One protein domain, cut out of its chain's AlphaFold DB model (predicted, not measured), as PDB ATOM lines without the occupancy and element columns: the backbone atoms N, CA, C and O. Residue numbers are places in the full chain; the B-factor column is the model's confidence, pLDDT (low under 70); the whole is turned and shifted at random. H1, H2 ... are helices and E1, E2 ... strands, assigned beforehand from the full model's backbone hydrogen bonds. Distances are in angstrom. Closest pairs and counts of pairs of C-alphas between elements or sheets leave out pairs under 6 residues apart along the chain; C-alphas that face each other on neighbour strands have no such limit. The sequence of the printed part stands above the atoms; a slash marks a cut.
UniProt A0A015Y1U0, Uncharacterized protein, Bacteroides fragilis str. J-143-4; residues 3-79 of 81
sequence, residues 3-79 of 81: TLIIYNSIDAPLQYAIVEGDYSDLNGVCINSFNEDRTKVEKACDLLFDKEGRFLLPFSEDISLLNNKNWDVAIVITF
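AT A GLANCE: This is residues 3 to 79 of the 81 residues of an uncharacterized protein of Bacteroides fragilis str. J-143-4 (UniProt A0A015Y1U0). A small sheet of three strands stands in the middle of the domain, between the helix H1 and the short helix H2, and each helix only grazes it. Long loops make up much of the rest: residues 21 to 37 lead from E2 to H1, and residues 49 to 63 lead from H1 to H2. The printed part has 77 residues, with three named strands and two named helices in the order E1, E2, H1, H2, E3; the sheet is mixed, in the order E2, E1, E3. The class is mixed, helices and strands, with 33 of the 77 residues in named elements, under half. The whole is compact and rounded, with a radius of gyration of the C-alphas of 12.0 A and spans of 31 by 25 by 20 A.

HOW THE PARTS SIT: E1, residues 3 to 8, is the inner strand. It forms a hairpin with E2, residues 15 to 20, antiparallel at 156 degrees, with N 5 and O 17 within hydrogen-bond range at 2.8 A. E3, residues 73 to 78, is parallel to E1 at 17 degrees, with N 6 and O 75 at 2.8 A. H1, residues 38 to 48, grazes the sheet with its residues 41 to 48; the closest C-alphas of H1 and E3, Ala 44 and Ile 77, are 7.7 A apart. H2, residues 64 to 67, grazes it with residues 64 to 66; its closest C-alpha to E2 is Leu 65, 7.3 A from that of Tyr 16. H1 and H2 are apart. In H1 every O i to N i+4 pair is within hydrogen-bond range; H2 is too short for such a pair.

IN THESE COORDINATES: E1 begins at C-alpha 3 (195.534, 87.904, 87.343) and is 16.2 A long; E2 measures 17.2 A. H1, 15.2 A, begins at C-alpha 38 (183.283, 105.157, 90.974). E3, 16.7 A, ends at C-alpha 78 (197.588, 103.573, 91.781).

THE WHOLE: The C-alphas farthest apart, Glu 52 and Lys 69, are 33.1 A apart. The printed part has no cut. The model's pLDDT is under 70 at residues 28 to 36, 68 to 69 and 79.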
ATOM      1  N   THR A   3     195.420  86.457  87.486       86.69
ATOM      2  CA  THR A   3     195.534  87.904  87.343       86.69
ATOM      3  C   THR A   3     196.703  88.418  88.165       86.69
ATOM      4  O   THR A   3     196.815  88.117  89.355       86.69
ATOM      5  N   LEU A   4     197.568  89.203  87.525       87.75
ATOM      6  CA  LEU A   4     198.617  89.963  88.190       87.75
ATOM      7  C   LEU A   4     198.066  91.331  88.605       87.75
ATOM      8  O   LEU A   4     197.542  92.074  87.776       87.75
ATOM      9  N   ILE A   5     198.244  91.683  89.871       87.06
ATOM     10  CA  ILE A   5     197.949  93.010  90.410       87.06
ATOM     11  C   ILE A   5     199.274  93.705  90.687       87.06
ATOM     12  O   ILE A   5     200.118  93.173  91.408       87.06
ATOM     13  N   ILE A   6     199.439  94.895  90.118       87.69
ATOM     14  CA  ILE A   6     200.542  95.815  90.373       87.69
ATOM     15  C   ILE A   6     199.962  96.966  91.188       87.69
ATOM     16  O   ILE A   6     199.133  97.728  90.694       87.69
ATOM     17  N   TYR A   7     200.379  97.080  92.439       85.44
ATOM     18  CA  TYR A   7     199.974  98.142  93.344       85.44
ATOM     19  C   TYR A   7     201.092  99.178  93.475       85.44
ATOM     20  O   TYR A   7     202.254  98.842  93.714       85.44
ATOM     21  N   ASN A   8     200.730 100.446  93.311       84.12
ATOM     22  CA  ASN A   8     201.632 101.583  93.425       84.12
ATOM     23  C   ASN A   8     201.043 102.613  94.396       84.12
ATOM     24  O   ASN A   8     200.046 103.264  94.085       84.12
ATOM     25  N   SER A   9     201.673 102.782  95.556       74.50
ATOM     26  CA  SER A   9     201.296 103.803  96.541       74.50
ATOM     27  C   SER A   9     202.068 105.117  96.392       74.50
ATOM     28  O   SER A   9     201.977 105.947  97.289       74.50
ATOM     29  N   ILE A  10     202.828 105.299  95.301       75.38
ATOM     30  CA  ILE A  10     203.650 106.481  94.960       75.38
ATOM     31  C   ILE A  10     204.857 106.696  95.885       75.38
ATOM     32  O   ILE A  10     205.965 106.891  95.391       75.38
ATOM     33  N   ASP A  11     204.666 106.591  97.199       80.19
ATOM     34  CA  ASP A  11     205.684 106.843  98.227       80.19
ATOM     35  C   ASP A  11     206.381 105.562  98.730       80.19
ATOM     36  O   ASP A  11     207.165 105.603  99.679       80.19
ATOM     37  N   ALA A  12     206.101 104.410  98.113       80.81
ATOM     38  CA  ALA A  12     206.704 103.121  98.459       80.81
ATOM     39  C   ALA A  12     207.088 102.326  97.195       80.81
ATOM     40  O   ALA A  12     206.622 102.657  96.099       80.81
ATOM     41  N   PRO A  13     207.936 101.285  97.315       85.75
ATOM     42  CA  PRO A  13     208.235 100.388  96.203       85.75
ATOM     43  C   PRO A  13     206.969  99.776  95.588       85.75
ATOM     44  O   PRO A  13     205.962  99.578  96.268       85.75
ATOM     45  N   LEU A  14     207.035  99.443  94.293       87.75
ATOM     46  CA  LEU A  14     205.956  98.720  93.621       87.75
ATOM     47  C   LEU A  14     205.731  97.360  94.274       87.75
ATOM     48  O   LEU A  14     206.675  96.622  94.560       87.75
ATOM     49  N   GLN A  15     204.459  97.026  94.434       89.56
ATOM     50  CA  GLN A  15     204.012  95.800  95.066       89.56
ATOM     51  C   GLN A  15     203.221  94.946  94.079       89.56
ATOM     52  O   GLN A  15     202.478  95.454  93.242       89.56
ATOM     53  N   TYR A  16     203.370  93.632  94.189       90.56
ATOM     54  CA  TYR A  16     202.818  92.661  93.252       90.56
ATOM     55  C   TYR A  16     202.039  91.577  93.991       90.56
ATOM     56  O   TYR A  16     202.472  91.100  95.041       90.56
ATOM     57  N   ALA A  17     200.912  91.153  93.428       89.19
ATOM     58  CA  ALA A  17     200.159  89.994  93.900       89.19
ATOM     59  C   ALA A  17     199.607  89.194  92.714       89.19
ATOM     60  O   ALA A  17     199.239  89.765  91.689       89.19
ATOM     61  N   ILE A  18     199.533  87.869  92.858       88.50
ATOM     62  CA  ILE A  18     198.855  86.985  91.903       88.50
ATOM     63  C   ILE A  18     197.597  86.452  92.575       88.50
ATOM     64  O   ILE A  18     197.672  85.874  93.660       88.50
ATOM     65  N   VAL A  19     196.459  86.620  91.910       88.19
ATOM     66  CA  VAL A  19     195.162  86.117  92.370       88.19
ATOM     67  C   VAL A  19     194.534  85.195  91.328       88.19
ATOM     68  O   VAL A  19     194.768  85.332  90.123       88.19
ATOM     69  N   GLU A  20     193.730  84.245  91.799       88.25
ATOM     70  CA  GLU A  20     192.897  83.392  90.950       88.25
ATOM     71  C   GLU A  20     191.525  84.047  90.756       88.25
ATOM     72  O   GLU A  20     190.885  84.442  91.728       88.25
ATOM     73  N   GLY A  21     191.061  84.144  89.511       83.38
ATOM     74  CA  GLY A  21     189.758  84.726  89.178       83.38
ATOM     75  C   GLY A  21     189.775  85.529  87.880       83.38
ATOM     76  O   GLY A  21     190.840  85.890  87.371       83.38
ATOM     77  N   ASP A  22     188.583  85.779  87.335       81.00
ATOM     78  CA  ASP A  22     188.398  86.665  86.185       81.00
ATOM     79  C   ASP A  22     188.207  88.109  86.655       81.00
ATOM     80  O   ASP A  22     187.170  88.453  87.217       81.00
ATOM     81  N   TYR A  23     189.232  88.930  86.423       81.50
ATOM     82  CA  TYR A  23     189.239  90.368  86.694       81.50
ATOM     83  C   TYR A  23     189.514  91.168  85.413       81.50
ATOM     84  O   TYR A  23     190.145  92.229  85.431       81.50
ATOM     85  N   SER A  24     189.087  90.639  84.263       77.31
ATOM     86  CA  SER A  24     189.301  91.271  82.956       77.31
ATOM     87  C   SER A  24     188.685  92.672  82.859       77.31
ATOM     88  O   SER A  24     189.179  93.503  82.100       77.31
ATOM     89  N   ASP A  25     187.641  92.960  83.642       75.38
ATOM     90  CA  ASP A  25     186.991  94.275  83.733       75.38
ATOM     91  C   ASP A  25     187.878  95.359  84.370       75.38
ATOM     92  O   ASP A  25     187.615  96.554  84.206       75.38
ATOM     93  N   LEU A  26     188.945  94.941  85.056       72.69
ATOM     94  CA  LEU A  26     189.963  95.798  85.661       72.69
ATOM     95  C   LEU A  26     191.291  95.791  84.877       72.69
ATOM     96  O   LEU A  26     192.218  96.519  85.231       72.69
ATOM     97  N   ASN A  27     191.401  95.004  83.801       71.38
ATOM     98  CA  ASN A  27     192.622  94.902  82.997       71.38
ATOM     99  C   ASN A  27     193.066  96.270  82.455       71.38
ATOM    100  O   ASN A  27     192.275  96.991  81.845       71.38
ATOM    101  N   GLY A  28     194.339  96.625  82.657       59.94
ATOM    102  CA  GLY A  28     194.907  97.897  82.197       59.94
ATOM    103  C   GLY A  28     194.309  99.154  82.847       59.94
ATOM    104  O   GLY A  28     194.612 100.265  82.408       59.94
ATOM    105  N   VAL A  29     193.463  99.013  83.873       63.25
ATOM    106  CA  VAL A  29     192.859 100.155  84.563       63.25
ATOM    107  C   VAL A  29     193.874 100.753  85.525       63.25
ATOM    108  O   VAL A  29     194.377 100.037  86.380       63.25
ATOM    109  N   CYS A  30     194.106 102.065  85.415       59.97
ATOM    110  CA  CYS A  30     194.762 102.884  86.432       59.97
ATOM    111  C   CYS A  30     193.692 103.509  87.338       59.97
ATOM    112  O   CYS A  30     192.891 104.338  86.895       59.97
ATOM    113  N   ILE A  31     193.624 103.074  88.596       62.72
ATOM    114  CA  ILE A  31     192.581 103.507  89.539       62.72
ATOM    115  C   ILE A  31     193.134 104.599  90.435       62.72
ATOM    116  O   ILE A  31     193.631 104.328  91.520       62.72
ATOM    117  N   ASN A  32     193.032 105.826  89.935       60.34
ATOM    118  CA  ASN A  32     193.288 107.047  90.683       60.34
ATOM    119  C   ASN A  32     192.086 107.368  91.598       60.34
ATOM    120  O   ASN A  32     190.942 107.109  91.223       60.34
ATOM    121  N   SER A  33     192.316 107.980  92.763       54.44
ATOM    122  CA  SER A  33     191.264 108.561  93.614       54.44
ATOM    123  C   SER A  33     190.396 109.595  92.863       54.44
ATOM    124  O   SER A  33     189.240 109.810  93.217       54.44
ATOM    125  N   PHE A  34     190.932 110.169  91.778       54.78
ATOM    126  CA  PHE A  34     190.249 111.066  90.837       54.78
ATOM    127  C   PHE A  34     189.543 110.363  89.661       54.78
ATOM    128  O   PHE A  34     189.080 111.035  88.741       54.78
ATOM    129  N   ASN A  35     189.493 109.029  89.624       62.41
ATOM    130  CA  ASN A  35     188.854 108.316  88.519       62.41
ATOM    131  C   ASN A  35     187.326 108.532  88.550       62.41
ATOM    132  O   ASN A  35     186.686 108.328  89.579       62.41
ATOM    133  N   GLU A  36     186.741 108.947  87.421       61.50
ATOM    134  CA  GLU A  36     185.303 109.251  87.310       61.50
ATOM    135  C   GLU A  36     184.422 107.993  87.456       61.50
ATOM    136  O   GLU A  36     183.259 108.080  87.860       61.50
ATOM    137  N   ASP A  37     184.974 106.807  87.172       78.19
ATOM    138  CA  ASP A  37     184.272 105.526  87.287       78.19
ATOM    139  C   ASP A  37     184.322 104.990  88.727       78.19
ATOM    140  O   ASP A  37     185.137 104.137  89.094       78.19
ATOM    141  N   ARG A  38     183.411 105.509  89.554       78.25
ATOM    142  CA  ARG A  38     183.283 105.157  90.974       78.25
ATOM    143  C   ARG A  38     183.099 103.656  91.217       78.25
ATOM    144  O   ARG A  38     183.601 103.142  92.210       78.25
ATOM    145  N   THR A  39     182.446 102.938  90.303       83.38
ATOM    146  CA  THR A  39     182.243 101.488  90.431       83.38
ATOM    147  C   THR A  39     183.559 100.720  90.326       83.38
ATOM    148  O   THR A  39     183.768  99.762  91.070       83.38
ATOM    149  N   LYS A  40     184.474 101.133  89.442       78.50
ATOM    150  CA  LYS A  40     185.812 100.523  89.365       78.50
ATOM    151  C   LYS A  40     186.656 100.833  90.594       78.50
ATOM    152  O   LYS A  40     187.361  99.947  91.069       78.50
ATOM    153  N   VAL A  41     186.556 102.057  91.117       79.88
ATOM    154  CA  VAL A  41     187.235 102.451  92.361       79.88
ATOM    155  C   VAL A  41     186.758 101.586  93.528       79.88
ATOM    156  O   VAL A  41     187.582 100.984  94.206       79.88
ATOM    157  N   GLU A  42     185.443 101.460  93.721       85.00
ATOM    158  CA  GLU A  42     184.853 100.652  94.797       85.00
ATOM    159  C   GLU A  42     185.269  99.176  94.689       85.00
ATOM    160  O   GLU A  42     185.765  98.613  95.661       85.00
ATOM    161  N   LYS A  43     185.203  98.580  93.489       86.31
ATOM    162  CA  LYS A  43     185.665  97.199  93.255       86.31
ATOM    163  C   LYS A  43     187.137  96.984  93.596       86.31
ATOM    164  O   LYS A  43     187.498  95.939  94.128       86.31
ATOM    165  N   ALA A  44     188.000  97.937  93.256       83.62
ATOM    166  CA  ALA A  44     189.413  97.834  93.587       83.62
ATOM    167  C   ALA A  44     189.671  98.016  95.077       83.62
ATOM    168  O   ALA A  44     190.495  97.295  95.628       83.62
ATOM    169  N   CYS A  45     188.946  98.915  95.741       85.75
ATOM    170  CA  CYS A  45     189.007  99.035  97.192       85.75
ATOM    171  C   CYS A  45     188.576  97.731  97.877       85.75
ATOM    172  O   CYS A  45     189.310  97.250  98.731       85.75
ATOM    173  N   ASP A  46     187.469  97.122  97.443       89.81
ATOM    174  CA  ASP A  46     186.972  95.846  97.981       89.81
ATOM    175  C   ASP A  46     187.931  94.672  97.717       89.81
ATOM    176  O   ASP A  46     188.011  93.732  98.507       89.81
ATOM    177  N   LEU A  47     188.664  94.707  96.598       88.00
ATOM    178  CA  LEU A  47     189.683  93.709  96.266       88.00
ATOM    179  C   LEU A  47     190.945  93.868  97.122       88.00
ATOM    180  O   LEU A  47     191.575  92.877  97.494       88.00
ATOM    181  N   LEU A  48     191.349  95.112  97.379       87.81
ATOM    182  CA  LEU A  48     192.622  95.426  98.015       87.81
ATOM    183  C   LEU A  48     192.537  95.466  99.532       87.81
ATOM    184  O   LEU A  48     193.489  95.032 100.180       87.81
ATOM    185  N   PHE A  49     191.448  95.986 100.093       89.38
ATOM    186  CA  PHE A  49     191.381  96.392 101.491       89.38
ATOM    187  C   PHE A  49     190.205  95.767 102.236       89.38
ATOM    188  O   PHE A  49     189.116  95.584 101.697       89.38
ATOM    189  N   ASP A  50     190.416  95.483 103.520       90.88
ATOM    190  CA  ASP A  50     189.321  95.224 104.447       90.88
ATOM    191  C   ASP A  50     188.638  96.529 104.896       90.88
ATOM    192  O   ASP A  50     189.019  97.642 104.520       90.88
ATOM    193  N   LYS A  51     187.610  96.401 105.742       89.06
ATOM    194  CA  LYS A  51     186.851  97.548 106.266       89.06
ATOM    195  C   LYS A  51     187.686  98.468 107.158       89.06
ATOM    196  O   LYS A  51     187.275  99.599 107.410       89.06
ATOM    197  N   GLU A  52     188.826  97.990 107.642       89.50
ATOM    198  CA  GLU A  52     189.778  98.734 108.456       89.50
ATOM    199  C   GLU A  52     190.920  99.344 107.617       89.50
ATOM    200  O   GLU A  52     191.791 100.013 108.174       89.50
ATOM    201  N   GLY A  53     190.917  99.148 106.291       83.19
ATOM    202  CA  GLY A  53     191.919  99.681 105.367       83.19
ATOM    203  C   GLY A  53     193.211  98.863 105.287       83.19
ATOM    204  O   GLY A  53     194.222  99.363 104.796       83.19
ATOM    205  N   ARG A  54     193.223  97.621 105.783       88.50
ATOM    206  CA  ARG A  54     194.388  96.723 105.706       88.50
ATOM    207  C   ARG A  54     194.342  95.905 104.427       88.50
ATOM    208  O   ARG A  54     193.265  95.518 103.986       88.50
ATOM    209  N   PHE A  55     195.508  95.585 103.867       89.19
ATOM    210  CA  PHE A  55     195.575  94.759 102.665       89.19
ATOM    211  C   PHE A  55     195.008  93.353 102.890       89.19
ATOM    212  O   PHE A  55     195.403  92.655 103.823       89.19
ATOM    213  N   LEU A  56     194.134  92.926 101.980       89.94
ATOM    214  CA  LEU A  56     193.623  91.557 101.897       89.94
ATOM    215  C   LEU A  56     194.584  90.622 101.154       89.94
ATOM    216  O   LEU A  56     194.565  89.410 101.366       89.94
ATOM    217  N   LEU A  57     195.411  91.184 100.270       89.25
ATOM    218  CA  LEU A  57     196.305  90.429  99.402       89.25
ATOM    219  C   LEU A  57     197.739  90.407  99.948       89.25
ATOM    220  O   LEU A  57     198.225  91.422 100.454       89.25
ATOM    221  N   PRO A  58     198.454  89.274  99.810       87.56
ATOM    222  CA  PRO A  58     199.841  89.150 100.236       87.56
ATOM    223  C   PRO A  58     200.772  89.785  99.196       87.56
ATOM    224  O   PRO A  58     201.376  89.099  98.371       87.56
ATOM    225  N   PHE A  59     200.861  91.110  99.219       87.88
ATOM    226  CA  PHE A  59     201.737  91.863  98.333       87.88
ATOM    227  C   PHE A  59     203.221  91.554  98.571       87.88
ATOM    228  O   PHE A  59     203.675  91.434  99.708       87.88
ATOM    229  N   SER A  60     203.977  91.454  97.481       86.88
ATOM    230  CA  SER A  60     205.424  91.222  97.468       86.88
ATOM    231  C   SER A  60     206.120  92.254  96.586       86.88
ATOM    232  O   SER A  60     205.566  92.670  95.576       86.88
ATOM    233  N   GLU A  61     207.351  92.635  96.919       87.62
ATOM    234  CA  GLU A  61     208.207  93.488  96.073       87.62
ATOM    235  C   GLU A  61     209.029  92.664  95.055       87.62
ATOM    236  O   GLU A  61     209.863  93.199  94.324       87.62
ATOM    237  N   ASP A  62     208.811  91.345  94.994       85.88
ATOM    238  CA  ASP A  62     209.550  90.437  94.114       85.88
ATOM    239  C   ASP A  62     209.197  90.646  92.631       85.88
ATOM    240  O   ASP A  62     208.191  90.155  92.112       85.88
ATOM    241  N   ILE A  63     210.090  91.337  91.922       83.25
ATOM    242  CA  ILE A  63     209.962  91.641  90.493       83.25
ATOM    243  C   ILE A  63     209.958  90.394  89.596       83.25
ATOM    244  O   ILE A  63     209.515  90.462  88.446       83.25
ATOM    245  N   SER A  64     210.425  89.237  90.083       82.19
ATOM    246  CA  SER A  64     210.421  87.997  89.300       82.19
ATOM    247  C   SER A  64     209.002  87.550  88.922       82.19
ATOM    248  O   SER A  64     208.817  86.895  87.892       82.19
ATOM    249  N   LEU A  65     207.989  87.996  89.675       78.00
ATOM    250  CA  LEU A  65     206.572  87.773  89.387       78.00
ATOM    251  C   LEU A  65     206.131  88.397  88.052       78.00
ATOM    252  O   LEU A  65     205.291  87.818  87.365       78.00
ATOM    253  N   LEU A  66     206.743  89.510  87.623       75.44
ATOM    254  CA  LEU A  66     206.487  90.123  86.309       75.44
ATOM    255  C   LEU A  66     207.037  89.279  85.153       75.44
ATOM    256  O   LEU A  66     206.467  89.256  84.061       75.44
ATOM    257  N   ASN A  67     208.144  88.572  85.388       70.75
ATOM    258  CA  ASN A  67     208.788  87.735  84.374       70.75
ATOM    259  C   ASN A  67     208.009  86.437  84.116       70.75
ATOM    260  O   ASN A  67     208.179  85.798  83.075       70.75
ATOM    261  N   ASN A  68     207.135  86.053  85.045       65.75
ATOM    262  CA  ASN A  68     206.262  84.903  84.909       65.75
ATOM    263  C   ASN A  68     205.056  85.261  84.023       65.75
ATOM    264  O   ASN A  68     204.028  85.682  84.531       65.75
ATOM    265  N   LYS A  69     205.161  85.098  82.696       65.12
ATOM    266  CA  LYS A  69     204.102  85.446  81.714       65.12
ATOM    267  C   LYS A  69     202.863  84.530  81.724       65.12
ATOM    268  O   LYS A  69     202.127  84.491  80.746       65.12
ATOM    269  N   ASN A  70     202.648  83.756  82.784       71.06
ATOM    270  CA  ASN A  70     201.569  82.764  82.875       71.06
ATOM    271  C   ASN A  70     200.274  83.334  83.493       71.06
ATOM    272  O   ASN A  70     199.492  82.592  84.089       71.06
ATOM    273  N   TRP A  71     200.081  84.651  83.401       72.81
ATOM    274  CA  TRP A  71     198.859  85.358  83.773       72.81
ATOM    275  C   TRP A  71     198.119  85.806  82.516       72.81
ATOM    276  O   TRP A  71     198.728  86.161  81.510       72.81
ATOM    277  N   ASP A  72     196.796  85.781  82.593       73.19
ATOM    278  CA  ASP A  72     195.913  86.103  81.474       73.19
ATOM    279  C   ASP A  72     195.635  87.618  81.406       73.19
ATOM    280  O   ASP A  72     195.368  88.164  80.336       73.19
ATOM    281  N   VAL A  73     195.714  88.305  82.556       73.38
ATOM    282  CA  VAL A  73     195.324  89.713  82.760       73.38
ATOM    283  C   VAL A  73     196.289  90.419  83.727       73.38
ATOM    284  O   VAL A  73     196.770  89.803  84.683       73.38
ATOM    285  N   ALA A  74     196.541  91.719  83.507       77.62
ATOM    286  CA  ALA A  74     197.338  92.571  84.394       77.62
ATOM    287  C   ALA A  74     196.592  93.864  84.775       77.62
ATOM    288  O   ALA A  74     196.102  94.600  83.919       77.62
ATOM    289  N   ILE A  75     196.540  94.166  86.071       79.25
ATOM    290  CA  ILE A  75     195.844  95.332  86.635       79.25
ATOM    291  C   ILE A  75     196.874  96.226  87.326       79.25
ATOM    292  O   ILE A  75     197.674  95.725  88.114       79.25
ATOM    293  N   VAL A  76     196.848  97.539  87.073       79.81
ATOM    294  CA  VAL A  76     197.752  98.510  87.715       79.81
ATOM    295  C   VAL A  76     196.949  99.474  88.581       79.81
ATOM    296  O   VAL A  76     196.376 100.438  88.094       79.81
ATOM    297  N   ILE A  77     196.929  99.268  89.889       78.06
ATOM    298  CA  ILE A  77     196.174 100.123  90.811       78.06
ATOM    299  C   ILE A  77     197.119 101.178  91.390       78.06
ATOM    300  O   ILE A  77     198.189 100.848  91.899       78.06
ATOM    301  N   THR A  78     196.760 102.460  91.288       74.62
ATOM    302  CA  THR A  78     197.588 103.573  91.781       74.62
ATOM    303  C   THR A  78     196.721 104.663  92.381       74.62
ATOM    304  O   THR A  78     196.092 105.422  91.648       74.62
ATOM    305  N   PHE A  79     196.746 104.805  93.703       68.06
ATOM    306  CA  PHE A  79     196.067 105.913  94.369       68.06
ATOM    307  C   PHE A  79     196.975 107.141  94.363       68.06
ATOM    308  O   PHE A  79     197.994 107.168  95.047       68.06
TER     309      PHE A  79